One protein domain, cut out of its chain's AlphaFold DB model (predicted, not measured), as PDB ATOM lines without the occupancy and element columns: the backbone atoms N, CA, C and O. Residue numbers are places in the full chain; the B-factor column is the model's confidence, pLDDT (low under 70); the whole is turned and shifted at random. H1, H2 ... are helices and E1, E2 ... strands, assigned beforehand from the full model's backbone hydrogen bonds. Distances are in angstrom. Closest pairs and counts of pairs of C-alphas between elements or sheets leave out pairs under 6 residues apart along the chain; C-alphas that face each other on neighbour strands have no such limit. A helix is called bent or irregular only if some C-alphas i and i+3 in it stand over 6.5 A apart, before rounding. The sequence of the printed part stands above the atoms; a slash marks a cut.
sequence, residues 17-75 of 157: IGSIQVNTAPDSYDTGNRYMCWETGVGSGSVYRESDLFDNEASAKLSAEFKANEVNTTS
ATOM      1  N   ILE A  17     -14.474   7.976  20.981       83.31
ATOM      2  CA  ILE A  17     -15.352   9.140  20.846       83.31
ATOM      3  C   ILE A  17     -16.713   8.660  20.343       83.31
ATOM      4  O   ILE A  17     -16.818   8.114  19.247       83.31
ATOM      5  N   GLY A  18     -17.756   8.877  21.141       79.50
ATOM      6  CA  GLY A  18     -19.128   8.559  20.752       79.50
ATOM      7  C   GLY A  18     -19.880   9.753  20.176       79.50
ATOM      8  O   GLY A  18     -20.697   9.592  19.275       79.50
ATOM      9  N   SER A  19     -19.613  10.959  20.683       82.56
ATOM     10  CA  SER A  19     -20.187  12.189  20.134       82.56
ATOM     11  C   SER A  19     -19.287  13.400  20.368       82.56
ATOM     12  O   SER A  19     -18.447  13.405  21.270       82.56
ATOM     13  N   ILE A  20     -19.466  14.421  19.529       85.94
ATOM     14  CA  ILE A  20     -18.710  15.674  19.570       85.94
ATOM     15  C   ILE A  20     -19.689  16.808  19.863       85.94
ATOM     16  O   ILE A  20     -20.697  16.960  19.172       85.94
ATOM     17  N   GLN A  21     -19.381  17.607  20.878       84.75
ATOM     18  CA  GLN A  21     -20.088  18.835  21.204       84.75
ATOM     19  C   GLN A  21     -19.207  20.025  20.831       84.75
ATOM     20  O   GLN A  21     -18.071  20.126  21.285       84.75
ATOM     21  N   VAL A  22     -19.748  20.952  20.044       87.50
ATOM     22  CA  VAL A  22     -19.052  22.186  19.664       87.50
ATOM     23  C   VAL A  22     -19.764  23.359  20.320       87.50
ATOM     24  O   VAL A  22     -20.948  23.575  20.060       87.50
ATOM     25  N   ASN A  23     -19.060  24.106  21.172       86.12
ATOM     26  CA  ASN A  23     -19.559  25.379  21.682       86.12
ATOM     27  C   ASN A  23     -18.836  26.538  20.990       86.12
ATOM     28  O   ASN A  23     -17.636  26.732  21.171       86.12
ATOM     29  N   THR A  24     -19.582  27.316  20.208       88.38
ATOM     30  CA  THR A  24     -19.082  28.488  19.478       88.38
ATOM     31  C   THR A  24     -19.325  29.806  20.212       88.38
ATOM     32  O   THR A  24     -18.984  30.860  19.679       88.38
ATOM     33  N   ALA A  25     -19.907  29.776  21.417       88.31
ATOM     34  CA  ALA A  25     -20.088  30.974  22.226       88.31
ATOM     35  C   ALA A  25     -18.713  31.573  22.583       88.31
ATOM     36  O   ALA A  25     -17.891  30.861  23.169       88.31
ATOM     37  N   PRO A  26     -18.438  32.843  22.241       82.38
ATOM     38  CA  PRO A  26     -17.206  33.505  22.653       82.38
ATOM     39  C   PRO A  26     -17.176  33.667  24.181       82.38
ATOM     40  O   PRO A  26     -18.218  33.865  24.804       82.38
ATOM     41  N   ASP A  27     -15.983  33.556  24.768       82.69
ATOM     42  CA  ASP A  27     -15.696  33.741  26.204       82.69
ATOM     43  C   ASP A  27     -16.377  32.760  27.180       82.69
ATOM     44  O   ASP A  27     -16.361  32.971  28.395       82.69
ATOM     45  N   SER A  28     -16.941  31.654  26.688       82.75
ATOM     46  CA  SER A  28     -17.428  30.588  27.564       82.75
ATOM     47  C   SER A  28     -16.266  29.754  28.108       82.75
ATOM     48  O   SER A  28     -15.299  29.447  27.410       82.75
ATOM     49  N   TYR A  29     -16.372  29.303  29.360       79.56
ATOM     50  CA  TYR A  29     -15.370  28.418  29.977       79.56
ATOM     51  C   TYR A  29     -15.227  27.065  29.251       79.56
ATOM     52  O   TYR A  29     -14.280  26.314  29.492       79.56
ATOM     53  N   ASP A  30     -16.206  26.738  28.409       78.19
ATOM     54  CA  ASP A  30     -16.317  25.517  27.626       78.19
ATOM     55  C   ASP A  30     -16.385  25.778  26.109       78.19
ATOM     56  O   ASP A  30     -16.868  24.919  25.367       78.19
ATOM     57  N   THR A  31     -15.926  26.950  25.651       83.06
ATOM     58  CA  THR A  31     -15.761  27.265  24.224       83.06
ATOM     59  C   THR A  31     -14.804  26.271  23.559       83.06
ATOM     60  O   THR A  31     -13.765  25.924  24.120       83.06
ATOM     61  N   GLY A  32     -15.137  25.835  22.340       85.56
ATOM     62  CA  GLY A  32     -14.345  24.889  21.548       85.56
ATOM     63  C   GLY A  32     -14.984  23.506  21.409       85.56
ATOM     64  O   GLY A  32     -16.176  23.314  21.685       85.56
ATOM     65  N   ASN A  33     -14.186  22.545  20.936       87.75
ATOM     66  CA  ASN A  33     -14.626  21.167  20.736       87.75
ATOM     67  C   ASN A  33     -14.486  20.357  22.028       87.75
ATOM     68  O   ASN A  33     -13.479  20.415  22.740       87.75
ATOM     69  N   ARG A  34     -15.513  19.560  22.312       85.81
ATOM     70  CA  ARG A  34     -15.568  18.625  23.431       85.81
ATOM     71  C   ARG A  34     -16.009  17.260  22.942       85.81
ATOM     72  O   ARG A  34     -16.861  17.145  22.061       85.81
ATOM     73  N   TYR A  35     -15.455  16.228  23.548       86.19
ATOM     74  CA  TYR A  35     -15.660  14.846  23.149       86.19
ATOM     75  C   TYR A  35     -16.355  14.104  24.280       86.19
ATOM     76  O   TYR A  35     -15.831  14.024  25.387       86.19
ATOM     77  N   MET A  36     -17.535  13.556  24.005       81.75
ATOM     78  CA  MET A  36     -18.144  12.570  24.889       81.75
ATOM     79  C   MET A  36     -17.698  11.187  24.447       81.75
ATOM     80  O   MET A  36     -18.057  10.706  23.364       81.75
ATOM     81  N   CYS A  37     -16.903  10.563  25.300       76.62
ATOM     82  CA  CYS A  37     -16.401   9.223  25.080       76.62
ATOM     83  C   CYS A  37     -17.389   8.188  25.618       76.62
ATOM     84  O   CYS A  37     -18.017   8.388  26.657       76.62
ATOM     85  N   TRP A  38     -17.542   7.074  24.903       65.81
ATOM     86  CA  TRP A  38     -18.294   5.928  25.406       65.81
ATOM     87  C   TRP A  38     -17.390   5.133  26.339       65.81
ATOM     88  O   TRP A  38     -16.691   4.212  25.919       65.81
ATOM     89  N   GLU A  39     -17.394   5.513  27.612       62.03
ATOM     90  CA  GLU A  39     -16.954   4.622  28.680       62.03
ATOM     91  C   GLU A  39     -17.886   3.404  28.647       62.03
ATOM     92  O   GLU A  39     -19.111   3.529  28.576       62.03
ATOM     93  N   THR A  40     -17.320   2.209  28.546       51.88
ATOM     94  CA  THR A  40     -18.061   0.968  28.318       51.88
ATOM     95  C   THR A  40     -19.103   0.719  29.420       51.88
ATOM     96  O   THR A  40     -18.775   0.146  30.452       51.88
ATOM     97  N   GLY A  41     -20.365   1.095  29.177       43.91
ATOM     98  CA  GLY A  41     -21.529   0.698  29.980       43.91
ATOM     99  C   GLY A  41     -22.281   1.847  30.661       43.91
ATOM    100  O   GLY A  41     -21.859   2.345  31.690       43.91
ATOM    101  N   VAL A  42     -23.443   2.191  30.092       45.34
ATOM    102  CA  VAL A  42     -24.617   2.875  30.684       45.34
ATOM    103  C   VAL A  42     -24.343   3.897  31.803       45.34
ATOM    104  O   VAL A  42     -24.334   3.562  32.984       45.34
ATOM    105  N   GLY A  43     -24.317   5.178  31.430       46.00
ATOM    106  CA  GLY A  43     -24.463   6.298  32.365       46.00
ATOM    107  C   GLY A  43     -23.600   7.491  31.978       46.00
ATOM    108  O   GLY A  43     -22.408   7.333  31.778       46.00
ATOM    109  N   SER A  44     -24.235   8.661  31.841       52.91
ATOM    110  CA  SER A  44     -23.651  10.015  31.808       52.91
ATOM    111  C   SER A  44     -22.164  10.093  31.409       52.91
ATOM    112  O   SER A  44     -21.313  10.291  32.267       52.91
ATOM    113  N   GLY A  45     -21.855   9.913  30.120       59.47
ATOM    114  CA  GLY A  45     -20.470   9.901  29.639       59.47
ATOM    115  C   GLY A  45     -19.691  11.152  30.056       59.47
ATOM    116  O   GLY A  45     -20.226  12.265  30.034       59.47
ATOM    117  N   SER A  46     -18.428  10.967  30.437       74.06
ATOM    118  CA  SER A  46     -17.529  12.072  30.757       74.06
ATOM    119  C   SER A  46     -17.248  12.910  29.508       74.06
ATOM    120  O   SER A  46     -17.101  12.394  28.394       74.06
ATOM    121  N   VAL A  47     -17.184  14.230  29.694       80.69
ATOM    122  CA  VAL A  47     -16.876  15.185  28.626       80.69
ATOM    123  C   VAL A  47     -15.399  15.550  28.701       80.69
ATOM    124  O   VAL A  47     -14.953  16.160  29.672       80.69
ATOM    125  N   TYR A  48     -14.656  15.224  27.650       84.31
ATOM    126  CA  TYR A  48     -13.232  15.507  27.513       84.31
ATOM    127  C   TYR A  48     -13.003  16.725  26.621       84.31
ATOM    128  O   TYR A  48     -13.761  16.978  25.680       84.31
ATOM    129  N   ARG A  49     -11.959  17.499  26.915       85.12
ATOM    130  CA  ARG A  49     -11.581  18.680  26.129       85.12
ATOM    131  C   ARG A  49     -10.593  18.293  25.038       85.12
ATOM    132  O   ARG A  49      -9.786  17.389  25.222       85.12
ATOM    133  N   GLU A  50     -10.609  19.028  23.933       85.38
ATOM    134  CA  GLU A  50      -9.628  18.851  22.853       85.38
ATOM    135  C   GLU A  50      -8.182  19.054  23.309       85.38
ATOM    136  O   GLU A  50      -7.294  18.340  22.860       85.38
ATOM    137  N   SER A  51      -7.952  19.937  24.283       84.56
ATOM    138  CA  SER A  51      -6.633  20.146  24.897       84.56
ATOM    139  C   SER A  51      -6.060  18.913  25.602       84.56
ATOM    140  O   SER A  51      -4.870  18.887  25.904       84.56
ATOM    141  N   ASP A  52      -6.903  17.927  25.907       83.38
ATOM    142  CA  ASP A  52      -6.530  16.701  26.615       83.38
ATOM    143  C   ASP A  52      -6.417  15.498  25.666       83.38
ATOM    144  O   ASP A  52      -6.199  14.372  26.116       83.38
ATOM    145  N   LEU A  53      -6.568  15.730  24.357       85.81
ATOM    146  CA  LEU A  53      -6.390  14.724  23.323       85.81
ATOM    147  C   LEU A  53      -4.951  14.765  22.806       85.81
ATOM    148  O   LEU A  53      -4.418  15.820  22.469       85.81
ATOM    149  N   PHE A  54      -4.325  13.595  22.723       88.12
ATOM    150  CA  PHE A  54      -2.931  13.460  22.320       88.12
ATOM    151  C   PHE A  54      -2.790  12.397  21.234       88.12
ATOM    152  O   PHE A  54      -3.397  11.330  21.318       88.12
ATOM    153  N   ASP A  55      -1.930  12.664  20.252       86.69
ATOM    154  CA  ASP A  55      -1.686  11.748  19.128       86.69
ATOM    155  C   ASP A  55      -0.993  10.448  19.551       86.69
ATOM    156  O   ASP A  55      -1.078   9.428  18.866       86.69
ATOM    157  N   ASN A  56      -0.252  10.482  20.661       89.25
ATOM    158  CA  ASN A  56       0.516   9.347  21.139       89.25
ATOM    159  C   ASN A  56       0.489   9.228  22.667       89.25
ATOM    160  O   ASN A  56       0.259  10.181  23.407       89.25
ATOM    161  N   GLU A  57       0.749   8.010  23.134       87.94
ATOM    162  CA  GLU A  57       0.710   7.668  24.554       87.94
ATOM    163  C   GLU A  57       1.823   8.353  25.358       87.94
ATOM    164  O   GLU A  57       1.628   8.681  26.525       87.94
ATOM    165  N   ALA A  58       2.975   8.625  24.737       86.94
ATOM    166  CA  ALA A  58       4.100   9.269  25.410       86.94
ATOM    167  C   ALA A  58       3.793  10.732  25.773       86.94
ATOM    168  O   ALA A  58       4.061  11.151  26.898       86.94
ATOM    169  N   SER A  59       3.190  11.500  24.862       87.06
ATOM    170  CA  SER A  59       2.768  12.878  25.129       87.06
ATOM    171  C   SER A  59       1.593  12.935  26.104       87.06
ATOM    172  O   SER A  59       1.602  13.775  27.006       87.06
ATOM    173  N   ALA A  60       0.647  11.995  26.001       88.00
ATOM    174  CA  ALA A  60      -0.437  11.856  26.971       88.00
ATOM    175  C   ALA A  60       0.098  11.600  28.386       88.00
ATOM    176  O   ALA A  60      -0.325  12.250  29.342       88.00
ATOM    177  N   LYS A  61       1.076  10.696  28.516       90.00
ATOM    178  CA  LYS A  61       1.684  10.354  29.802       90.00
ATOM    179  C   LYS A  61       2.438  11.533  30.409       90.00
ATOM    180  O   LYS A  61       2.237  11.817  31.583       90.00
ATOM    181  N   LEU A  62       3.227  12.260  29.615       89.19
ATOM    182  CA  LEU A  62       3.923  13.466  30.079       89.19
ATOM    183  C   LEU A  62       2.945  14.539  30.579       89.19
ATOM    184  O   LEU A  62       3.178  15.155  31.618       89.19
ATOM    185  N   SER A  63       1.829  14.750  29.874       88.44
ATOM    186  CA  SER A  63       0.801  15.692  30.323       88.44
ATOM    187  C   SER A  63       0.107  15.218  31.604       88.44
ATOM    188  O   SER A  63      -0.098  16.014  32.521       88.44
ATOM    189  N   ALA A  64      -0.211  13.925  31.704       87.69
ATOM    190  CA  ALA A  64      -0.800  13.337  32.904       87.69
ATOM    191  C   ALA A  64       0.139  13.447  34.116       87.69
ATOM    192  O   ALA A  64      -0.313  13.797  35.203       87.69
ATOM    193  N   GLU A  65       1.440  13.201  33.932       89.56
ATOM    194  CA  GLU A  65       2.474  13.380  34.960       89.56
ATOM    195  C   GLU A  65       2.547  14.833  35.427       89.56
ATOM    196  O   GLU A  65       2.550  15.093  36.631       89.56
ATOM    197  N   PHE A  66       2.545  15.784  34.491       88.12
ATOM    198  CA  PHE A  66       2.569  17.203  34.823       88.12
ATOM    199  C   PHE A  66       1.334  17.618  35.633       88.12
ATOM    200  O   PHE A  66       1.478  18.208  36.700       88.12
ATOM    201  N   LYS A  67       0.131  17.242  35.183       86.06
ATOM    202  CA  LYS A  67      -1.129  17.546  35.882       86.06
ATOM    203  C   LYS A  67      -1.198  16.894  37.262       86.06
ATOM    204  O   LYS A  67      -1.605  17.534  38.226       86.06
ATOM    205  N   ALA A  68      -0.788  15.631  37.375       86.56
ATOM    206  CA  ALA A  68      -0.759  14.930  38.654       86.56
ATOM    207  C   ALA A  68       0.197  15.617  39.642       86.56
ATOM    208  O   ALA A  68      -0.171  15.861  40.791       86.56
ATOM    209  N   ASN A  69       1.395  15.995  39.187       85.25
ATOM    210  CA  ASN A  69       2.373  16.713  40.002       85.25
ATOM    211  C   ASN A  69       1.894  18.113  40.396       85.25
ATOM    212  O   ASN A  69       2.052  18.513  41.549       85.25
ATOM    213  N   GLU A  70       1.272  18.849  39.476       86.56
ATOM    214  CA  GLU A  70       0.693  20.160  39.760       86.56
ATOM    215  C   GLU A  70      -0.376  20.062  40.852       86.56
ATOM    216  O   GLU A  70      -0.326  20.803  41.830       86.56
ATOM    217  N   VAL A  71      -1.295  19.097  40.770       81.81
ATOM    218  CA  VAL A  71      -2.330  18.921  41.801       81.81
ATOM    219  C   VAL A  71      -1.727  18.468  43.133       81.81
ATOM    220  O   VAL A  71      -2.106  18.984  44.185       81.81
ATOM    221  N   ASN A  72      -0.756  17.552  43.114       81.50
ATOM    222  CA  ASN A  72      -0.090  17.082  44.332       81.50
ATOM    223  C   ASN A  72       0.695  18.198  45.046       81.50
ATOM    224  O   ASN A  72       0.815  18.165  46.269       81.50
ATOM    225  N   THR A  73       1.202  19.188  44.305       78.62
ATOM    226  CA  THR A  73       1.966  20.321  44.855       78.62
ATOM    227  C   THR A  73       1.095  21.520  45.226       78.62
ATOM    228  O   THR A  73       1.374  22.187  46.217       78.62
ATOM    229  N   THR A  74       0.032  21.801  44.475       80.12
ATOM    230  CA  THR A  74      -0.848  22.960  44.721       80.12
ATOM    231  C   THR A  74      -1.944  22.676  45.744       80.12
ATOM    232  O   THR A  74      -2.424  23.593  46.409       80.12
ATOM    233  N   SER A  75      -2.339  21.410  45.914       79.69
ATOM    234  CA  SER A  75      -3.346  21.026  46.900       79.69
ATOM    235  C   SER A  75      -2.804  21.173  48.324       79.69
ATOM    236  O   SER A  75      -2.005  20.366  48.805       79.69
TER     237      SER A  75
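AT A GLANCE: This is residues 17 to 75 of the 157 residues of an uncharacterized protein of Mesorhizobium sp. M7D.F.Ca.US.005.01.1.1 (UniProt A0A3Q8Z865). A small sheet of two long strands and one short strand forms one part, and a single long helix, H1, is set off from it at the end of a link, with open space between helix and sheet. The links of the two hairpins loop out beyond opposite ends of E2, residues 24 to 31 at one end and residues 38 to 46 at the other, and residues 65 to 75, most of them in H1, stand free. The printed part has 59 residues with three named strands and then one named helix, in the order E1 E2 E3 H1; the sheet's order is E1, E2, E3, all antiparallel, and the class is mixed, helices and strands. The whole is loose, with a radius of gyration of the C-alphas of 13.9 A, and the C-alphas span 33 by 31 by 25 A.

IN THESE COORDINATES: E1 is residues 17 to 23, 16.8 A from first to last C-alpha, and begins with C-alpha 17 at (-15.352, 9.140, 20.846). E2 is residues 32 to 37, 16.2 A long. E3 is the short strand, residues 47 to 49, 6.8 A long. H1 is residues 57 to 74, 25.4 A long, from C-alpha 57 at (0.710, 7.668, 24.554) to C-alpha 74 at (-0.848, 22.960, 44.721); it is not bent.

HOW THE PARTS SIT: E1, E2 and E3 make a meander, each strand the antiparallel neighbour of the one before; E2 is the inner strand, E1 and E3 are edge strands. E1 and E2 are a hairpin, with 156 degrees between their directions, and the C-alphas of Ile 17 and Cys 37, which face each other, are 4.4 A apart. Across this pair N 21 and O 34 are 2.8 A apart and N 34 and O 21 are 2.8 A apart, within hydrogen-bond range. E2 and E3 are a second hairpin, at 136 degrees; the facing C-alphas of Met 36 and Val 47 are 4.7 A apart, and N 35 and O 48 are within hydrogen-bond range at 2.8 A. H1 is not on the sheet, with 0 pairs of C-alphas within 10 A, and it is apart from E1 and from E2. In H1 every O i to N i+4 pair is within hydrogen-bond range.

THE WHOLE: The two C-alphas farthest apart are those of Val 42 and Thr 73, 34.8 A. Without residues 65 to 75, of which 65 to 74 belong to H1, the body has 48 residues and spans 33 by 28 by 14 A. The printed part has no cut, and its three links are short but not tight. The mean pLDDT of the printed part is 80.4; residues 38 to 45, in the link from E2 to E3, are under 70.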